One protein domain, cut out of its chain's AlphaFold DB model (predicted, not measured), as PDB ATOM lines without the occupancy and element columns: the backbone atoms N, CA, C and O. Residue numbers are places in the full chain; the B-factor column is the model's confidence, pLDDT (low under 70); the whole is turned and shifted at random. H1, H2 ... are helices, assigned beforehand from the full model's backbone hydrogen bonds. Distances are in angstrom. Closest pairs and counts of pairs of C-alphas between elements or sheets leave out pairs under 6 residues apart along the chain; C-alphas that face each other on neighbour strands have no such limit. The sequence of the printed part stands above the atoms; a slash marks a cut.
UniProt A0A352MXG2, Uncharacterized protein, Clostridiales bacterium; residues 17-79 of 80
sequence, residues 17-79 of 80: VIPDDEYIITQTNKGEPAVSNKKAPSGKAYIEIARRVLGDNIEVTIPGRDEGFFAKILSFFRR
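Overview. This is residues 17 to 79 of the 80 residues of an uncharacterized protein of Clostridiales bacterium (UniProt A0A352MXG2). Two helices, H1 and H2, make a loose corner near their first residues, and a long link folds back beside H2 before an arm, residues 65 to 79 with H3 in it, sticks out from this body. The printed part has 63 residues, with three named helices in the order H1, H2, H3 and no named strand. The class is all helix, with 30 of the 63 residues, under half, in named elements. The whole is loose, with a radius of gyration of the C-alphas of 15.4 A, and elongated, spanning 52 by 26 by 16 A.

Arrangement. H1, residues 23 to 30, is close to but not clearly touching H2, residues 41 to 53. Their closest C-alphas, those of Ile 24 and Ser 42, are 7.6 A apart. Their lines are about perpendicular, at 87 degrees. H3, residues 69 to 77, is apart from both H1 and H2. In H1, H2 and H3 every O i to N i+4 pair is within hydrogen-bond range.

Along the chain. The printed part begins at Val 17, and H1 begins at C-alpha 23, at (-39.570, -48.153, 53.194); it is 10.5 A long. H2, the longest helix, runs 18.8 A from C-alpha 41, at (-32.931, -48.967, 48.118), to C-alpha 53. H3 is 12.8 A long and ends at C-alpha 77, at (-4.793, -59.014, 37.982).

Size, cuts and confidence. The C-alphas of Asn 29 and Arg 79, the two farthest apart, are 52.3 A from each other. Without the stretch that stands free, residues 65 to 79, the body of 48 residues spans 33 by 24 by 13 A. The printed part has no cut. The link from H1 to H2 is short, with 10 residues; that from H2 to H3 is long, with 15. Mean pLDDT of the printed part is 87.1, and residues 66 to 72, 75 and 78 to 79 are under 70.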
ATOM      1  N   VAL A  17     -34.475 -51.394  37.508       94.75
ATOM      2  CA  VAL A  17     -35.209 -52.343  38.353       94.75
ATOM      3  C   VAL A  17     -35.376 -51.726  39.735       94.75
ATOM      4  O   VAL A  17     -34.405 -51.272  40.340       94.75
ATOM      5  N   ILE A  18     -36.607 -51.702  40.240       94.19
ATOM      6  CA  ILE A  18     -36.905 -51.226  41.593       94.19
ATOM      7  C   ILE A  18     -37.047 -52.465  42.486       94.19
ATOM      8  O   ILE A  18     -37.913 -53.294  42.203       94.19
ATOM      9  N   PRO A  19     -36.203 -52.637  43.521       92.38
ATOM     10  CA  PRO A  19     -36.342 -53.752  44.449       92.38
ATOM     11  C   PRO A  19     -37.603 -53.597  45.298       92.38
ATOM     12  O   PRO A  19     -38.066 -52.479  45.533       92.38
ATOM     13  N   ASP A  20     -38.096 -54.720  45.816       92.12
ATOM     14  CA  ASP A  20     -39.066 -54.686  46.906       92.12
ATOM     15  C   ASP A  20     -38.441 -53.996  48.130       92.12
ATOM     16  O   ASP A  20     -37.270 -54.216  48.460       92.12
ATOM     17  N   ASP A  21     -39.192 -53.092  48.750       93.75
ATOM     18  CA  ASP A  21     -38.663 -52.153  49.734       93.75
ATOM     19  C   ASP A  21     -39.725 -51.772  50.776       93.75
ATOM     20  O   ASP A  21     -40.670 -51.027  50.499       93.75
ATOM     21  N   GLU A  22     -39.523 -52.219  52.020       93.56
ATOM     22  CA  GLU A  22     -40.391 -51.904  53.163       93.56
ATOM     23  C   GLU A  22     -40.515 -50.393  53.425       93.56
ATOM     24  O   GLU A  22     -41.529 -49.917  53.959       93.56
ATOM     25  N   TYR A  23     -39.515 -49.598  53.024       94.81
ATOM     26  CA  TYR A  23     -39.570 -48.153  53.194       94.81
ATOM     27  C   TYR A  23     -40.675 -47.513  52.352       94.81
ATOM     28  O   TYR A  23     -41.184 -46.477  52.779       94.81
ATOM     29  N   ILE A  24     -41.123 -48.121  51.245       93.94
ATOM     30  CA  ILE A  24     -42.242 -47.608  50.432       93.94
ATOM     31  C   ILE A  24     -43.501 -47.436  51.284       93.94
ATOM     32  O   ILE A  24     -44.135 -46.378  51.249       93.94
ATOM     33  N   ILE A  25     -43.834 -48.442  52.096       93.56
ATOM     34  CA  ILE A  25     -45.024 -48.425  52.956       93.56
ATOM     35  C   ILE A  25     -44.885 -47.321  54.006       93.56
ATOM     36  O   ILE A  25     -45.775 -46.486  54.175       93.56
ATOM     37  N   THR A  26     -43.741 -47.281  54.694       94.06
ATOM     38  CA  THR A  26     -43.516 -46.297  55.766       94.06
ATOM     39  C   THR A  26     -43.506 -44.854  55.258       94.06
ATOM     40  O   THR A  26     -43.997 -43.969  55.954       94.06
ATOM     41  N   GLN A  27     -42.974 -44.611  54.060       95.06
ATOM     42  CA  GLN A  27     -42.881 -43.289  53.434       95.06
ATOM     43  C   GLN A  27     -44.249 -42.822  52.929       95.06
ATOM     44  O   GLN A  27     -44.673 -41.708  53.235       95.06
ATOM     45  N   THR A  28     -45.007 -43.721  52.297       94.19
ATOM     46  CA  THR A  28     -46.391 -43.453  51.875       94.19
ATOM     47  C   THR A  28     -47.266 -43.051  53.062       94.19
ATOM     48  O   THR A  28     -47.958 -42.038  52.997       94.19
ATOM     49  N   ASN A  29     -47.172 -43.768  54.189       95.50
ATOM     50  CA  ASN A  29     -47.932 -43.445  55.403       95.50
ATOM     51  C   ASN A  29     -47.531 -42.105  56.043       95.50
ATOM     52  O   ASN A  29     -48.332 -41.507  56.758       95.50
ATOM     53  N   LYS A  30     -46.305 -41.627  55.799       95.31
ATOM     54  CA  LYS A  30     -45.833 -40.306  56.240       95.31
ATOM     55  C   LYS A  30     -46.194 -39.179  55.270       95.31
ATOM     56  O   LYS A  30     -46.028 -38.018  55.625       95.31
ATOM     57  N   GLY A  31     -46.669 -39.503  54.067       96.06
ATOM     58  CA  GLY A  31     -46.853 -38.525  52.994       96.06
ATOM     59  C   GLY A  31     -45.530 -38.011  52.416       96.06
ATOM     60  O   GLY A  31     -45.491 -36.916  51.859       96.06
ATOM     61  N   GLU A  32     -44.449 -38.780  52.557       95.06
ATOM     62  CA  GLU A  32     -43.111 -38.419  52.089       95.06
ATOM     63  C   GLU A  32     -42.700 -39.304  50.895       95.06
ATOM     64  O   GLU A  32     -43.007 -40.498  50.870       95.06
ATOM     65  N   PRO A  33     -42.001 -38.770  49.874       93.62
ATOM     66  CA  PRO A  33     -41.496 -39.584  48.772       93.62
ATOM     67  C   PRO A  33     -40.383 -40.538  49.225       93.62
ATOM     68  O   PRO A  33     -39.460 -40.124  49.927       93.62
ATOM     69  N   ALA A  34     -40.367 -41.773  48.713       92.31
ATOM     70  CA  ALA A  34     -39.331 -42.763  49.036       92.31
ATOM     71  C   ALA A  34     -37.898 -42.293  48.724       92.31
ATOM     72  O   ALA A  34     -36.962 -42.610  49.456       92.31
ATOM     73  N   VAL A  35     -37.733 -41.467  47.684       94.94
ATOM     74  CA  VAL A  35     -36.447 -40.852  47.301       94.94
ATOM     75  C   VAL A  35     -35.863 -39.922  48.369       94.94
ATOM     76  O   VAL A  35     -34.663 -39.653  48.349       94.94
ATOM     77  N   SER A  36     -36.676 -39.430  49.311       93.94
ATOM     78  CA  SER A  36     -36.200 -38.590  50.417       93.94
ATOM     79  C   SER A  36     -35.410 -39.389  51.463       93.94
ATOM     80  O   SER A  36     -34.546 -38.843  52.157       93.94
ATOM     81  N   ASN A  37     -35.645 -40.701  51.547       92.00
ATOM     82  CA  ASN A  37     -34.978 -41.584  52.489       92.00
ATOM     83  C   ASN A  37     -33.713 -42.196  51.876       92.00
ATOM     84  O   ASN A  37     -33.771 -43.139  51.094       92.00
ATOM     85  N   LYS A  38     -32.541 -41.740  52.327       90.00
ATOM     86  CA  LYS A  38     -31.236 -42.256  51.867       90.00
ATOM     87  C   LYS A  38     -30.992 -43.740  52.176       90.00
ATOM     88  O   LYS A  38     -30.065 -44.317  51.617       90.00
ATOM     89  N   LYS A  39     -31.770 -44.340  53.084       91.56
ATOM     90  CA  LYS A  39     -31.694 -45.772  53.415       91.56
ATOM     91  C   LYS A  39     -32.600 -46.638  52.536       91.56
ATOM     92  O   LYS A  39     -32.452 -47.853  52.580       91.56
ATOM     93  N   ALA A  40     -33.519 -46.036  51.780       93.62
ATOM     94  CA  ALA A  40     -34.437 -46.759  50.912       93.62
ATOM     95  C   ALA A  40     -33.715 -47.192  49.623       93.62
ATOM     96  O   ALA A  40     -33.332 -46.322  48.827       93.62
ATOM     97  N   PRO A  41     -33.507 -48.500  49.377       93.00
ATOM     98  CA  PRO A  41     -32.931 -48.967  48.118       93.00
ATOM     99  C   PRO A  41     -33.795 -48.579  46.909       93.00
ATOM    100  O   PRO A  41     -33.245 -48.223  45.864       93.00
ATOM    101  N   SER A  42     -35.125 -48.541  47.060       94.69
ATOM    102  CA  SER A  42     -36.037 -48.059  46.013       94.69
ATOM    103  C   SER A  42     -35.778 -46.597  45.648       94.69
ATOM    104  O   SER A  42     -35.762 -46.245  44.470       94.69
ATOM    105  N   GLY A  43     -35.488 -45.748  46.639       94.69
ATOM    106  CA  GLY A  43     -35.176 -44.334  46.441       94.69
ATOM    107  C   GLY A  43     -33.974 -44.127  45.520       94.69
ATOM    108  O   GLY A  43     -34.030 -43.314  44.596       94.69
ATOM    109  N   LYS A  44     -32.904 -44.910  45.717       92.69
ATOM    110  CA  LYS A  44     -31.738 -44.900  44.821       92.69
ATOM    111  C   LYS A  44     -32.121 -45.342  43.403       92.69
ATOM    112  O   LYS A  44     -31.763 -44.652  42.450       92.69
ATOM    113  N   ALA A  45     -32.872 -46.436  43.266       95.00
ATOM    114  CA  ALA A  45     -33.307 -46.948  41.966       95.00
ATOM    115  C   ALA A  45     -34.146 -45.919  41.186       95.00
ATOM    116  O   ALA A  45     -33.870 -45.665  40.014       95.00
ATOM    117  N   TYR A  46     -35.104 -45.252  41.842       95.69
ATOM    118  CA  TYR A  46     -35.905 -44.189  41.225       95.69
ATOM    119  C   TYR A  46     -35.052 -43.028  40.703       95.69
ATOM    120  O   TYR A  46     -35.295 -42.543  39.600       95.69
ATOM    121  N   ILE A  47     -34.047 -42.587  41.467       95.38
ATOM    122  CA  ILE A  47     -33.156 -41.494  41.049       95.38
ATOM    123  C   ILE A  47     -32.331 -41.899  39.824       95.38
ATOM    124  O   ILE A  47     -32.192 -41.108  38.893       95.38
ATOM    125  N   GLU A  48     -31.789 -43.116  39.801       95.56
ATOM    126  CA  GLU A  48     -31.030 -43.614  38.649       95.56
ATOM    127  C   GLU A  48     -31.904 -43.726  37.395       95.56
ATOM    128  O   GLU A  48     -31.485 -43.294  36.323       95.56
ATOM    129  N   ILE A  49     -33.133 -44.236  37.532       96.56
ATOM    130  CA  ILE A  49     -34.104 -44.301  36.430       96.56
ATOM    131  C   ILE A  49     -34.417 -42.895  35.914       96.56
ATOM    132  O   ILE A  49     -34.343 -42.657  34.712       96.56
ATOM    133  N   ALA A  50     -34.709 -41.946  36.809       96.88
ATOM    134  CA  ALA A  50     -34.997 -40.565  36.426       96.88
ATOM    135  C   ALA A  50     -33.829 -39.927  35.660       96.88
ATOM    136  O   ALA A  50     -34.047 -39.255  34.657       96.88
ATOM    137  N   ARG A  51     -32.585 -40.179  36.083       97.19
ATOM    138  CA  ARG A  51     -31.384 -39.719  35.372       97.19
ATOM    139  C   ARG A  51     -31.266 -40.309  33.968       97.19
ATOM    140  O   ARG A  51     -31.015 -39.557  33.031       97.19
ATOM    141  N   ARG A  52     -31.524 -41.610  33.791       96.88
ATOM    142  CA  ARG A  52     -31.540 -42.237  32.454       96.88
ATOM    143  C   ARG A  52     -32.635 -41.658  31.561       96.88
ATOM    144  O   ARG A  52     -32.379 -41.377  30.397       96.88
ATOM    145  N   VAL A  53     -33.824 -41.400  32.114       97.00
ATOM    146  CA  VAL A  53     -34.917 -40.715  31.395       97.00
ATOM    147  C   VAL A  53     -34.506 -39.303  30.959       97.00
ATOM    148  O   VAL A  53     -34.896 -38.856  29.884       97.00
ATOM    149  N   LEU A  54     -33.688 -38.611  31.758       98.06
ATOM    150  CA  LEU A  54     -33.129 -37.295  31.431       98.06
ATOM    151  C   LEU A  54     -31.921 -37.350  30.474       98.06
ATOM    152  O   LEU A  54     -31.426 -36.296  30.076       98.06
ATOM    153  N   GLY A  55     -31.474 -38.544  30.074       96.56
ATOM    154  CA  GLY A  55     -30.402 -38.750  29.096       96.56
ATOM    155  C   GLY A  55     -29.030 -39.091  29.685       96.56
ATOM    156  O   GLY A  55     -28.073 -39.232  28.924       96.56
ATOM    157  N   ASP A  56     -28.906 -39.250  31.005       96.88
ATOM    158  CA  ASP A  56     -27.645 -39.676  31.615       96.88
ATOM    159  C   ASP A  56     -27.345 -41.149  31.282       96.88
ATOM    160  O   ASP A  56     -28.196 -42.028  31.435       96.88
ATOM    161  N   ASN A  57     -26.099 -41.445  30.905       93.31
ATOM    162  CA  ASN A  57     -25.652 -42.811  30.629       93.31
ATOM    163  C   ASN A  57     -25.088 -43.471  31.900       93.31
ATOM    164  O   ASN A  57     -23.912 -43.312  32.231       93.31
ATOM    165  N   ILE A  58     -25.952 -44.171  32.638       92.88
ATOM    166  CA  ILE A  58     -25.637 -44.836  33.911       92.88
ATOM    167  C   ILE A  58     -25.950 -46.331  33.773       92.88
ATOM    168  O   ILE A  58     -27.040 -46.681  33.326       92.88
ATOM    169  N   GLU A  59     -25.043 -47.217  34.199       91.25
ATOM    170  CA  GLU A  59     -25.260 -48.677  34.188       91.25
ATOM    171  C   GLU A  59     -26.505 -49.065  35.000       91.25
ATOM    172  O   GLU A  59     -26.742 -48.507  36.072       91.25
ATOM    173  N   VAL A  60     -27.319 -49.998  34.495       91.38
ATOM    174  CA  VAL A  60     -28.513 -50.492  35.196       91.38
ATOM    175  C   VAL A  60     -28.103 -51.419  36.336       91.38
ATOM    176  O   VAL A  60     -27.529 -52.478  36.114       91.38
ATOM    177  N   THR A  61     -28.444 -51.032  37.566       88.44
ATOM    178  CA  THR A  61     -28.249 -51.884  38.741       88.44
ATOM    179  C   THR A  61     -29.387 -52.901  38.836       88.44
ATOM    180  O   THR A  61     -30.550 -52.504  38.928       88.44
ATOM    181  N   ILE A  62     -29.064 -54.196  38.874       88.50
ATOM    182  CA  ILE A  62     -30.038 -55.276  39.098       88.50
ATOM    183  C   ILE A  62     -29.847 -55.831  40.521       88.50
ATOM    184  O   ILE A  62     -28.807 -56.428  40.809       88.50
ATOM    185  N   PRO A  63     -30.809 -55.625  41.443       83.38
ATOM    186  CA  PRO A  63     -30.725 -56.140  42.808       83.38
ATOM    187  C   PRO A  63     -30.559 -57.665  42.839       83.38
ATOM    188  O   PRO A  63     -31.269 -58.382  42.142       83.38
ATOM    189  N   GLY A  64     -29.631 -58.167  43.659       77.25
ATOM    190  CA  GLY A  64     -29.358 -59.606  43.777       77.25
ATOM    191  C   GLY A  64     -28.468 -60.185  42.670       77.25
ATOM    192  O   GLY A  64     -28.080 -61.348  42.758       77.25
ATOM    193  N   ARG A  65     -28.092 -59.382  41.667       71.94
ATOM    194  CA  ARG A  65     -27.065 -59.741  40.692       71.94
ATOM    195  C   ARG A  65     -25.707 -59.308  41.236       71.94
ATOM    196  O   ARG A  65     -25.373 -58.125  41.219       71.94
ATOM    197  N   ASP A  66     -24.925 -60.262  41.736       55.69
ATOM    198  CA  ASP A  66     -23.525 -60.035  42.106       55.69
ATOM    199  C   ASP A  66     -22.675 -59.877  40.837       55.69
ATOM    200  O   ASP A  66     -21.846 -60.722  40.487       55.69
ATOM    201  N   GLU A  67     -22.860 -58.777  40.113       55.09
ATOM    202  CA  GLU A  67     -21.936 -58.400  39.053       55.09
ATOM    203  C   GLU A  67     -20.654 -57.839  39.675       55.09
ATOM    204  O   GLU A  67     -20.410 -56.645  39.823       55.09
ATOM    205  N   GLY A  68     -19.778 -58.772  40.031       57.03
ATOM    206  CA  GLY A  68     -18.435 -58.697  39.495       57.03
ATOM    207  C   GLY A  68     -17.496 -57.675  40.117       57.03
ATOM    208  O   GLY A  68     -16.475 -57.415  39.498       57.03
ATOM    209  N   PHE A  69     -17.708 -57.161  41.332       62.44
ATOM    210  CA  PHE A  69     -16.623 -56.437  42.023       62.44
ATOM    211  C   PHE A  69     -15.347 -57.297  42.099       62.44
ATOM    212  O   PHE A  69     -14.256 -56.838  41.754       62.44
ATOM    213  N   PHE A  70     -15.495 -58.589  42.415       62.84
ATOM    214  CA  PHE A  70     -14.397 -59.557  42.350       62.84
ATOM    215  C   PHE A  70     -13.945 -59.863  40.917       62.84
ATOM    216  O   PHE A  70     -12.746 -59.942  40.679       62.84
ATOM    217  N   ALA A  71     -14.853 -59.978  39.944       65.62
ATOM    218  CA  ALA A  71     -14.493 -60.248  38.546       65.62
ATOM    219  C   ALA A  71     -13.740 -59.072  37.880       65.62
ATOM    220  O   ALA A  71     -12.809 -59.281  37.099       65.62
ATOM    221  N   LYS A  72     -14.075 -57.828  38.242       67.00
ATOM    222  CA  LYS A  72     -13.427 -56.587  37.792       67.00
ATOM    223  C   LYS A  72     -12.027 -56.459  38.411       67.00
ATOM    224  O   LYS A  72     -11.089 -56.128  37.695       67.00
ATOM    225  N   ILE A  73     -11.851 -56.847  39.681       74.88
ATOM    226  CA  ILE A  73     -10.532 -56.936  40.342       74.88
ATOM    227  C   ILE A  73      -9.679 -58.076  39.755       74.88
ATOM    228  O   ILE A  73      -8.501 -57.881  39.457       74.88
ATOM    229  N   LEU A  74     -10.265 -59.258  39.532       73.25
ATOM    230  CA  LEU A  74      -9.553 -60.429  39.012       73.25
ATOM    231  C   LEU A  74      -9.115 -60.235  37.550       73.25
ATOM    232  O   LEU A  74      -8.019 -60.650  37.174       73.25
ATOM    233  N   SER A  75      -9.930 -59.566  36.726       68.19
ATOM    234  CA  SER A  75      -9.561 -59.242  35.338       68.19
ATOM    235  C   SER A  75      -8.417 -58.227  35.250       68.19
ATOM    236  O   SER A  75      -7.606 -58.301  34.325       68.19
ATOM    237  N   PHE A  76      -8.287 -57.340  36.244       76.25
ATOM    238  CA  PHE A  76      -7.158 -56.419  36.363       76.25
ATOM    239  C   PHE A  76      -5.859 -57.146  36.755       76.25
ATOM    240  O   PHE A  76      -4.788 -56.802  36.261       76.25
ATOM    241  N   PHE A  77      -5.947 -58.197  37.579       77.88
ATOM    242  CA  PHE A  77      -4.793 -59.014  37.982       77.88
ATOM    243  C   PHE A  77      -4.336 -60.020  36.920       77.88
ATOM    244  O   PHE A  77      -3.155 -60.337  36.846       77.88
ATOM    245  N   ARG A  78      -5.246 -60.507  36.070       68.00
ATOM    246  CA  ARG A  78      -4.942 -61.499  35.021       68.00
ATOM    247  C   ARG A  78      -4.274 -60.895  33.772       68.00
ATOM    248  O   ARG A  78      -3.901 -61.629  32.862       68.00
ATOM    249  N   ARG A  79      -4.133 -59.566  33.714       61.56
ATOM    250  CA  ARG A  79      -3.442 -58.822  32.643       61.56
ATOM    251  C   ARG A  79      -1.997 -58.426  32.990       61.56
ATOM    252  O   ARG A  79      -1.430 -57.595  32.282       61.56
TER     253      ARG A  79